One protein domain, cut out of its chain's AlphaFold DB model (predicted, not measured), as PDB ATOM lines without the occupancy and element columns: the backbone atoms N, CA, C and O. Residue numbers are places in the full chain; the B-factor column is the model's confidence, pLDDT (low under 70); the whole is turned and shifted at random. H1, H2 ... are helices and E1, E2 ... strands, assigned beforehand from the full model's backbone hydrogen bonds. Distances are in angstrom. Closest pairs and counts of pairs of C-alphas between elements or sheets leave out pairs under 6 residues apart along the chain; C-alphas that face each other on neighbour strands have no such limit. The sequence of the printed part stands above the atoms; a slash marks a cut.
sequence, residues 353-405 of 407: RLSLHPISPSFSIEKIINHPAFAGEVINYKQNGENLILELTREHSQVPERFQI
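AT A GLANCE: This is residues 353 to 405 of the 407 residues of a protein of Rotaria sp. Silwood2 (UniProt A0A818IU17). Picture a small antiparallel sheet of three strands, with E3 in the middle between E1 and E2, and one short helix, H1, on the connection from E1 to E2, only grazing the sheet. After E3 a long tail, residues 393 to 405, loops out and comes back to E1, where residues 403 to 404 pair with it. The printed part has 53 residues with one named helix and three named strands, in the order E1, H1, E2, E3; the class is mixed, helices and strands, though under half of the residues are in named elements. The whole is compact, with a radius of gyration of the C-alphas of 10.6 A, and spans 30 by 20 by 16 A, only just elongated.

IN THESE COORDINATES: Begin with E2, the longest strand, residues 378 to 384: find C-alpha 378 at (176.458, 142.157, 216.566), from which it runs 17.0 A to C-alpha 384. Next, E3 covers residues 387 to 392 and runs 16.0 A, ending at C-alpha 392 at (174.688, 140.943, 220.629). Go back to the first printed residue for E1, residues 353 to 357, which starts at C-alpha 353 at (176.663, 135.880, 223.579) and is 12.8 A long. Between E1 and E2 along the chain lies H1, residues 365 to 369, 6.2 A long.

HOW THE PARTS SIT: Look first at E3, the inner strand. E3 and E2 form a hairpin with a tight link of 2 residues; they are antiparallel at 164 degrees, with N 389 and O 382 within hydrogen-bond range at 2.8 A. E1 and E3 are antiparallel at 155 degrees, and N 356 and O 388 are within range at 2.8 A. E1 and E2 are the edge strands. Residues 356 to 357 of E1 also pair, parallel, with residues 403 to 404, a stretch too short to be named. E1, H1 and E2 make a split strand-helix-strand unit, two strands running the same way with E3 between them in the sheet, and its crossover is right-handed. H1 is on the sheet but only grazes it, with residues 365 to 369; its closest C-alphas to E2 are those of Ile 369 and Val 378, 6.1 A apart. In H1 every O i to N i+4 pair is within hydrogen-bond range.

THE WHOLE: The two C-alphas farthest apart are those of Ser 362 and Ser 397, at 32.0 A. The printed part has no cut. The links E1 to H1 and H1 to E2 are short, with 7 and 8 residues. Mean pLDDT of the printed part is 71.4; look for values under 70 at residue 361 and residues 393 to 405.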
ATOM      1  N   ARG A 353     175.628 136.518 224.402       78.25
ATOM      2  CA  ARG A 353     176.663 135.880 223.579       78.25
ATOM      3  C   ARG A 353     176.094 134.669 222.849       78.25
ATOM      4  O   ARG A 353     175.594 133.748 223.485       78.25
ATOM      5  N   LEU A 354     176.216 134.656 221.527       79.69
ATOM      6  CA  LEU A 354     175.886 133.515 220.680       79.69
ATOM      7  C   LEU A 354     177.172 132.774 220.318       79.69
ATOM      8  O   LEU A 354     178.062 133.347 219.692       79.69
ATOM      9  N   SER A 355     177.268 131.502 220.698       76.81
ATOM     10  CA  SER A 355     178.379 130.639 220.294       76.81
ATOM     11  C   SER A 355     177.998 129.855 219.043       76.81
ATOM     12  O   SER A 355     177.122 128.990 219.093       76.81
ATOM     13  N   LEU A 356     178.692 130.140 217.947       80.31
ATOM     14  CA  LEU A 356     178.599 129.440 216.674       80.31
ATOM     15  C   LEU A 356     179.756 128.444 216.562       80.31
ATOM     16  O   LEU A 356     180.927 128.831 216.636       80.31
ATOM     17  N   HIS A 357     179.427 127.163 216.410       78.12
ATOM     18  CA  HIS A 357     180.407 126.093 216.240       78.12
ATOM     19  C   HIS A 357     179.797 124.879 215.512       78.12
ATOM     20  O   HIS A 357     178.652 124.530 215.809       78.12
ATOM     21  N   PRO A 358     180.553 124.188 214.638       74.56
ATOM     22  CA  PRO A 358     181.847 124.583 214.077       74.56
ATOM     23  C   PRO A 358     181.695 125.614 212.956       74.56
ATOM     24  O   PRO A 358     180.753 125.567 212.171       74.56
ATOM     25  N   ILE A 359     182.636 126.551 212.869       75.81
ATOM     26  CA  ILE A 359     182.769 127.442 211.714       75.81
ATOM     27  C   ILE A 359     183.928 126.953 210.860       75.81
ATOM     28  O   ILE A 359     185.071 126.928 211.322       75.81
ATOM     29  N   SER A 360     183.629 126.606 209.606       76.25
ATOM     30  CA  SER A 360     184.656 126.256 208.627       76.25
ATOM     31  C   SER A 360     185.673 127.400 208.480       76.25
ATOM     32  O   SER A 360     185.257 128.552 208.325       76.25
ATOM     33  N   PRO A 361     186.988 127.118 208.425       68.88
ATOM     34  CA  PRO A 361     188.014 128.134 208.175       68.88
ATOM     35  C   PRO A 361     187.816 128.921 206.872       68.88
ATOM     36  O   PRO A 361     188.340 130.022 206.731       68.88
ATOM     37  N   SER A 362     187.073 128.362 205.908       73.44
ATOM     38  CA  SER A 362     186.744 129.013 204.637       73.44
ATOM     39  C   SER A 362     185.578 130.006 204.726       73.44
ATOM     40  O   SER A 362     185.319 130.726 203.759       73.44
ATOM     41  N   PHE A 363     184.861 130.058 205.850       76.50
ATOM     42  CA  PHE A 363     183.682 130.904 205.996       76.50
ATOM     43  C   PHE A 363     184.068 132.349 206.331       76.50
ATOM     44  O   PHE A 363     184.869 132.616 207.228       76.50
ATOM     45  N   SER A 364     183.471 133.311 205.627       84.12
ATOM     46  CA  SER A 364     183.706 134.730 205.902       84.12
ATOM     47  C   SER A 364     182.948 135.155 207.157       84.12
ATOM     48  O   SER A 364     181.719 135.231 207.156       84.12
ATOM     49  N   ILE A 365     183.685 135.492 208.215       83.81
ATOM     50  CA  ILE A 365     183.124 136.051 209.454       83.81
ATOM     51  C   ILE A 365     182.358 137.341 209.164       83.81
ATOM     52  O   ILE A 365     181.303 137.568 209.744       83.81
ATOM     53  N   GLU A 366     182.839 138.150 208.217       85.19
ATOM     54  CA  GLU A 366     182.179 139.388 207.802       85.19
ATOM     55  C   GLU A 366     180.775 139.133 207.229       85.19
ATOM     56  O   GLU A 366     179.852 139.904 207.485       85.19
ATOM     57  N   LYS A 367     180.572 138.017 206.517       84.19
ATOM     58  CA  LYS A 367     179.234 137.610 206.062       84.19
ATOM     59  C   LYS A 367     178.336 137.163 207.213       84.19
ATOM     60  O   LYS A 367     177.140 137.420 207.165       84.19
ATOM     61  N   ILE A 368     178.901 136.515 208.235       82.75
ATOM     62  CA  ILE A 368     178.148 136.096 209.425       82.75
ATOM     63  C   ILE A 368     177.684 137.323 210.197       82.75
ATOM     64  O   ILE A 368     176.493 137.472 210.425       82.75
ATOM     65  N   ILE A 369     178.594 138.220 210.576       83.69
ATOM     66  CA  ILE A 369     178.246 139.368 211.427       83.69
ATOM     67  C   ILE A 369     177.247 140.318 210.750       83.69
ATOM     68  O   ILE A 369     176.418 140.912 211.431       83.69
ATOM     69  N   ASN A 370     177.296 140.424 209.417       82.88
ATOM     70  CA  ASN A 370     176.385 141.250 208.624       82.88
ATOM     71  C   ASN A 370     175.156 140.478 208.116       82.88
ATOM     72  O   ASN A 370     174.403 141.003 207.293       82.88
ATOM     73  N   HIS A 371     174.946 139.236 208.563       82.38
ATOM     74  CA  HIS A 371     173.810 138.443 208.114       82.38
ATOM     75  C   HIS A 371     172.491 139.127 208.520       82.38
ATOM     76  O   HIS A 371     172.358 139.545 209.676       82.38
ATOM     77  N   PRO A 372     171.480 139.201 207.631       77.25
ATOM     78  CA  PRO A 372     170.184 139.815 207.936       77.25
ATOM     79  C   PRO A 372     169.515 139.267 209.204       77.25
ATOM     80  O   PRO A 372     168.839 140.008 209.911       77.25
ATOM     81  N   ALA A 373     169.767 137.994 209.524       73.25
ATOM     82  CA  ALA A 373     169.337 137.332 210.762       73.25
ATOM     83  C   ALA A 373     169.734 138.085 212.041       73.25
ATOM     84  O   ALA A 373     168.992 138.047 213.019       73.25
ATOM     85  N   PHE A 374     170.886 138.762 212.041       77.31
ATOM     86  CA  PHE A 374     171.355 139.522 213.195       77.31
ATOM     87  C   PHE A 374     170.911 140.981 213.167       77.31
ATOM     88  O   PHE A 374     171.143 141.667 214.147       77.31
ATOM     89  N   ALA A 375     170.315 141.486 212.080       77.38
ATOM     90  CA  ALA A 375     169.778 142.851 211.984       77.38
ATOM     91  C   ALA A 375     170.719 143.976 212.492       77.38
ATOM     92  O   ALA A 375     170.259 144.988 213.017       77.38
ATOM     93  N   GLY A 376     172.042 143.806 212.349       76.00
ATOM     94  CA  GLY A 376     173.046 144.757 212.851       76.00
ATOM     95  C   GLY A 376     173.251 144.741 214.373       76.00
ATOM     96  O   GLY A 376     173.799 145.684 214.932       76.00
ATOM     97  N   GLU A 377     172.806 143.691 215.060       80.31
ATOM     98  CA  GLU A 377     172.875 143.560 216.518       80.31
ATOM     99  C   GLU A 377     174.225 143.064 217.028       80.31
ATOM    100  O   GLU A 377     174.461 143.114 218.230       80.31
ATOM    101  N   VAL A 378     175.119 142.594 216.156       81.81
ATOM    102  CA  VAL A 378     176.458 142.157 216.566       81.81
ATOM    103  C   VAL A 378     177.289 143.379 216.963       81.81
ATOM    104  O   VAL A 378     177.661 144.188 216.117       81.81
ATOM    105  N   ILE A 379     177.600 143.501 218.253       82.56
ATOM    106  CA  ILE A 379     178.452 144.569 218.799       82.56
ATOM    107  C   ILE A 379     179.924 144.173 218.716       82.56
ATOM    108  O   ILE A 379     180.796 145.011 218.493       82.56
ATOM    109  N   ASN A 380     180.213 142.894 218.949       81.94
ATOM    110  CA  ASN A 380     181.573 142.386 219.026       81.94
ATOM    111  C   ASN A 380     181.613 140.909 218.633       81.94
ATOM    112  O   ASN A 380     180.591 140.222 218.641       81.94
ATOM    113  N   TYR A 381     182.797 140.395 218.311       86.06
ATOM    114  CA  TYR A 381     182.985 138.967 218.106       86.06
ATOM    115  C   TYR A 381     184.378 138.507 218.527       86.06
ATOM    116  O   TYR A 381     185.352 139.258 218.504       86.06
ATOM    117  N   LYS A 382     184.479 137.230 218.890       82.81
ATOM    118  CA  LYS A 382     185.745 136.561 219.186       82.81
ATOM    119  C   LYS A 382     185.791 135.209 218.497       82.81
ATOM    120  O   LYS A 382     184.941 134.359 218.749       82.81
ATOM    121  N   GLN A 383     186.811 134.997 217.672       81.38
ATOM    122  CA  GLN A 383     187.075 133.704 217.054       81.38
ATOM    123  C   GLN A 383     188.206 132.982 217.790       81.38
ATOM    124  O   GLN A 383     189.292 133.529 217.964       81.38
ATOM    125  N   ASN A 384     187.954 131.735 218.181       79.00
ATOM    126  CA  ASN A 384     188.931 130.819 218.757       79.00
ATOM    127  C   ASN A 384     188.894 129.500 217.968       79.00
ATOM    128  O   ASN A 384     188.137 128.586 218.306       79.00
ATOM    129  N   GLY A 385     189.694 129.404 216.904       80.50
ATOM    130  CA  GLY A 385     189.662 128.261 215.987       80.50
ATOM    131  C   GLY A 385     188.320 128.174 215.253       80.50
ATOM    132  O   GLY A 385     187.899 129.139 214.617       80.50
ATOM    133  N   GLU A 386     187.637 127.038 215.383       83.12
ATOM    134  CA  GLU A 386     186.309 126.782 214.796       83.12
ATOM    135  C   GLU A 386     185.146 127.322 215.644       83.12
ATOM    136  O   GLU A 386     183.983 127.084 215.326       83.12
ATOM    137  N   ASN A 387     185.428 127.992 216.762       80.69
ATOM    138  CA  ASN A 387     184.406 128.642 217.576       80.69
ATOM    139  C   ASN A 387     184.367 130.134 217.256       80.69
ATOM    140  O   ASN A 387     185.385 130.816 217.393       80.69
ATOM    141  N   LEU A 388     183.191 130.651 216.915       82.44
ATOM    142  CA  LEU A 388     182.933 132.084 216.814       82.44
ATOM    143  C   LEU A 388     181.896 132.476 217.860       82.44
ATOM    144  O   LEU A 388     180.774 131.983 217.855       82.44
ATOM    145  N   ILE A 389     182.270 133.376 218.757       83.12
ATOM    146  CA  ILE A 389     181.374 133.945 219.758       83.12
ATOM    147  C   ILE A 389     180.982 135.334 219.269       83.12
ATOM    148  O   ILE A 389     181.859 136.177 219.097       83.12
ATOM    149  N   LEU A 390     179.693 135.570 219.055       82.75
ATOM    150  CA  LEU A 390     179.132 136.880 218.732       82.75
ATOM    151  C   LEU A 390     178.535 137.497 219.994       82.75
ATOM    152  O   LEU A 390     177.784 136.834 220.700       82.75
ATOM    153  N   GLU A 391     178.842 138.756 220.273       82.75
ATOM    154  CA  GLU A 391     178.202 139.550 221.322       82.75
ATOM    155  C   GLU A 391     177.113 140.422 220.691       82.75
ATOM    156  O   GLU A 391     177.387 141.152 219.739       82.75
ATOM    157  N   LEU A 392     175.886 140.327 221.202       81.88
ATOM    158  CA  LEU A 392     174.688 140.943 220.629       81.88
ATOM    159  C   LEU A 392     174.153 142.088 221.503       81.88
ATOM    160  O   LEU A 392     174.271 142.047 222.728       81.88
ATOM    161  N   THR A 393     173.510 143.083 220.882       68.50
ATOM    162  CA  THR A 393     172.892 144.245 221.552       68.50
ATOM    163  C   THR A 393     171.645 143.921 222.370       68.50
ATOM    164  O   THR A 393     171.288 144.717 223.239       68.50
ATOM    165  N   ARG A 394     170.942 142.811 222.105       65.12
ATOM    166  CA  ARG A 394     169.612 142.561 222.685       65.12
ATOM    167  C   ARG A 394     169.635 141.674 223.933       65.12
ATOM    168  O   ARG A 394     170.101 140.543 223.904       65.12
ATOM    169  N   GLU A 395     168.980 142.166 224.987       49.62
ATOM    170  CA  GLU A 395     168.610 141.440 226.216       49.62
ATOM    171  C   GLU A 395     167.297 140.632 226.087       49.62
ATOM    172  O   GLU A 395     166.645 140.337 227.089       49.62
ATOM    173  N   HIS A 396     166.840 140.271 224.883       39.44
ATOM    174  CA  HIS A 396     165.609 139.482 224.792       39.44
ATOM    175  C   HIS A 396     165.851 138.026 225.206       39.44
ATOM    176  O   HIS A 396     166.713 137.330 224.676       39.44
ATOM    177  N   SER A 397     165.038 137.591 226.164       39.25
ATOM    178  CA  SER A 397     165.100 136.391 226.999       39.25
ATOM    179  C   SER A 397     165.000 135.032 226.278       39.25
ATOM    180  O   SER A 397     164.433 134.098 226.841       39.25
ATOM    181  N   GLN A 398     165.465 134.892 225.032       40.00
ATOM    182  CA  GLN A 398     165.240 133.694 224.202       40.00
ATOM    183  C   GLN A 398     166.390 133.361 223.241       40.00
ATOM    184  O   GLN A 398     166.148 133.008 222.089       40.00
ATOM    185  N   VAL A 399     167.640 133.443 223.700       41.78
ATOM    186  CA  VAL A 399     168.794 132.957 222.925       41.78
ATOM    187  C   VAL A 399     169.266 131.618 223.509       41.78
ATOM    188  O   VAL A 399     169.589 131.569 224.697       41.78
ATOM    189  N   PRO A 400     169.301 130.519 222.732       39.88
ATOM    190  CA  PRO A 400     169.918 129.268 223.171       39.88
ATOM    191  C   PRO A 400     171.431 129.444 223.378       39.88
ATOM    192  O   PRO A 400     172.112 130.020 222.532       39.88
ATOM    193  N   GLU A 401     171.979 128.900 224.469       40.34
ATOM    194  CA  GLU A 401     173.404 129.031 224.839       40.34
ATOM    195  C   GLU A 401     174.388 128.389 223.836       40.34
ATOM    196  O   GLU A 401     175.592 128.654 223.890       40.34
ATOM    197  N   ARG A 402     173.913 127.529 222.924       39.12
ATOM    198  CA  ARG A 402     174.729 126.849 221.906       39.12
ATOM    199  C   ARG A 402     173.937 126.638 220.621       39.12
ATOM    200  O   ARG A 402     172.821 126.128 220.673       39.12
ATOM    201  N   PHE A 403     174.553 126.959 219.485       42.66
ATOM    202  CA  PHE A 403     174.018 126.670 218.157       42.66
ATOM    203  C   PHE A 403     174.993 125.766 217.395       42.66
ATOM    204  O   PHE A 403     176.170 126.104 217.263       42.66
ATOM    205  N   GLN A 404     174.510 124.610 216.932       40.69
ATOM    206  CA  GLN A 404     175.254 123.727 216.035       40.69
ATOM    207  C   GLN A 404     174.899 124.093 214.598       40.69
ATOM    208  O   GLN A 404     173.732 124.017 214.218       40.69
ATOM    209  N   ILE A 405     175.900 124.477 213.809       38.28
ATOM    210  CA  ILE A 405     175.741 124.552 212.355       38.28
ATOM    211  C   ILE A 405     175.810 123.103 211.865       38.28
ATOM    212  O   ILE A 405     176.804 122.418 212.115       38.28
TER     213      ILE A 405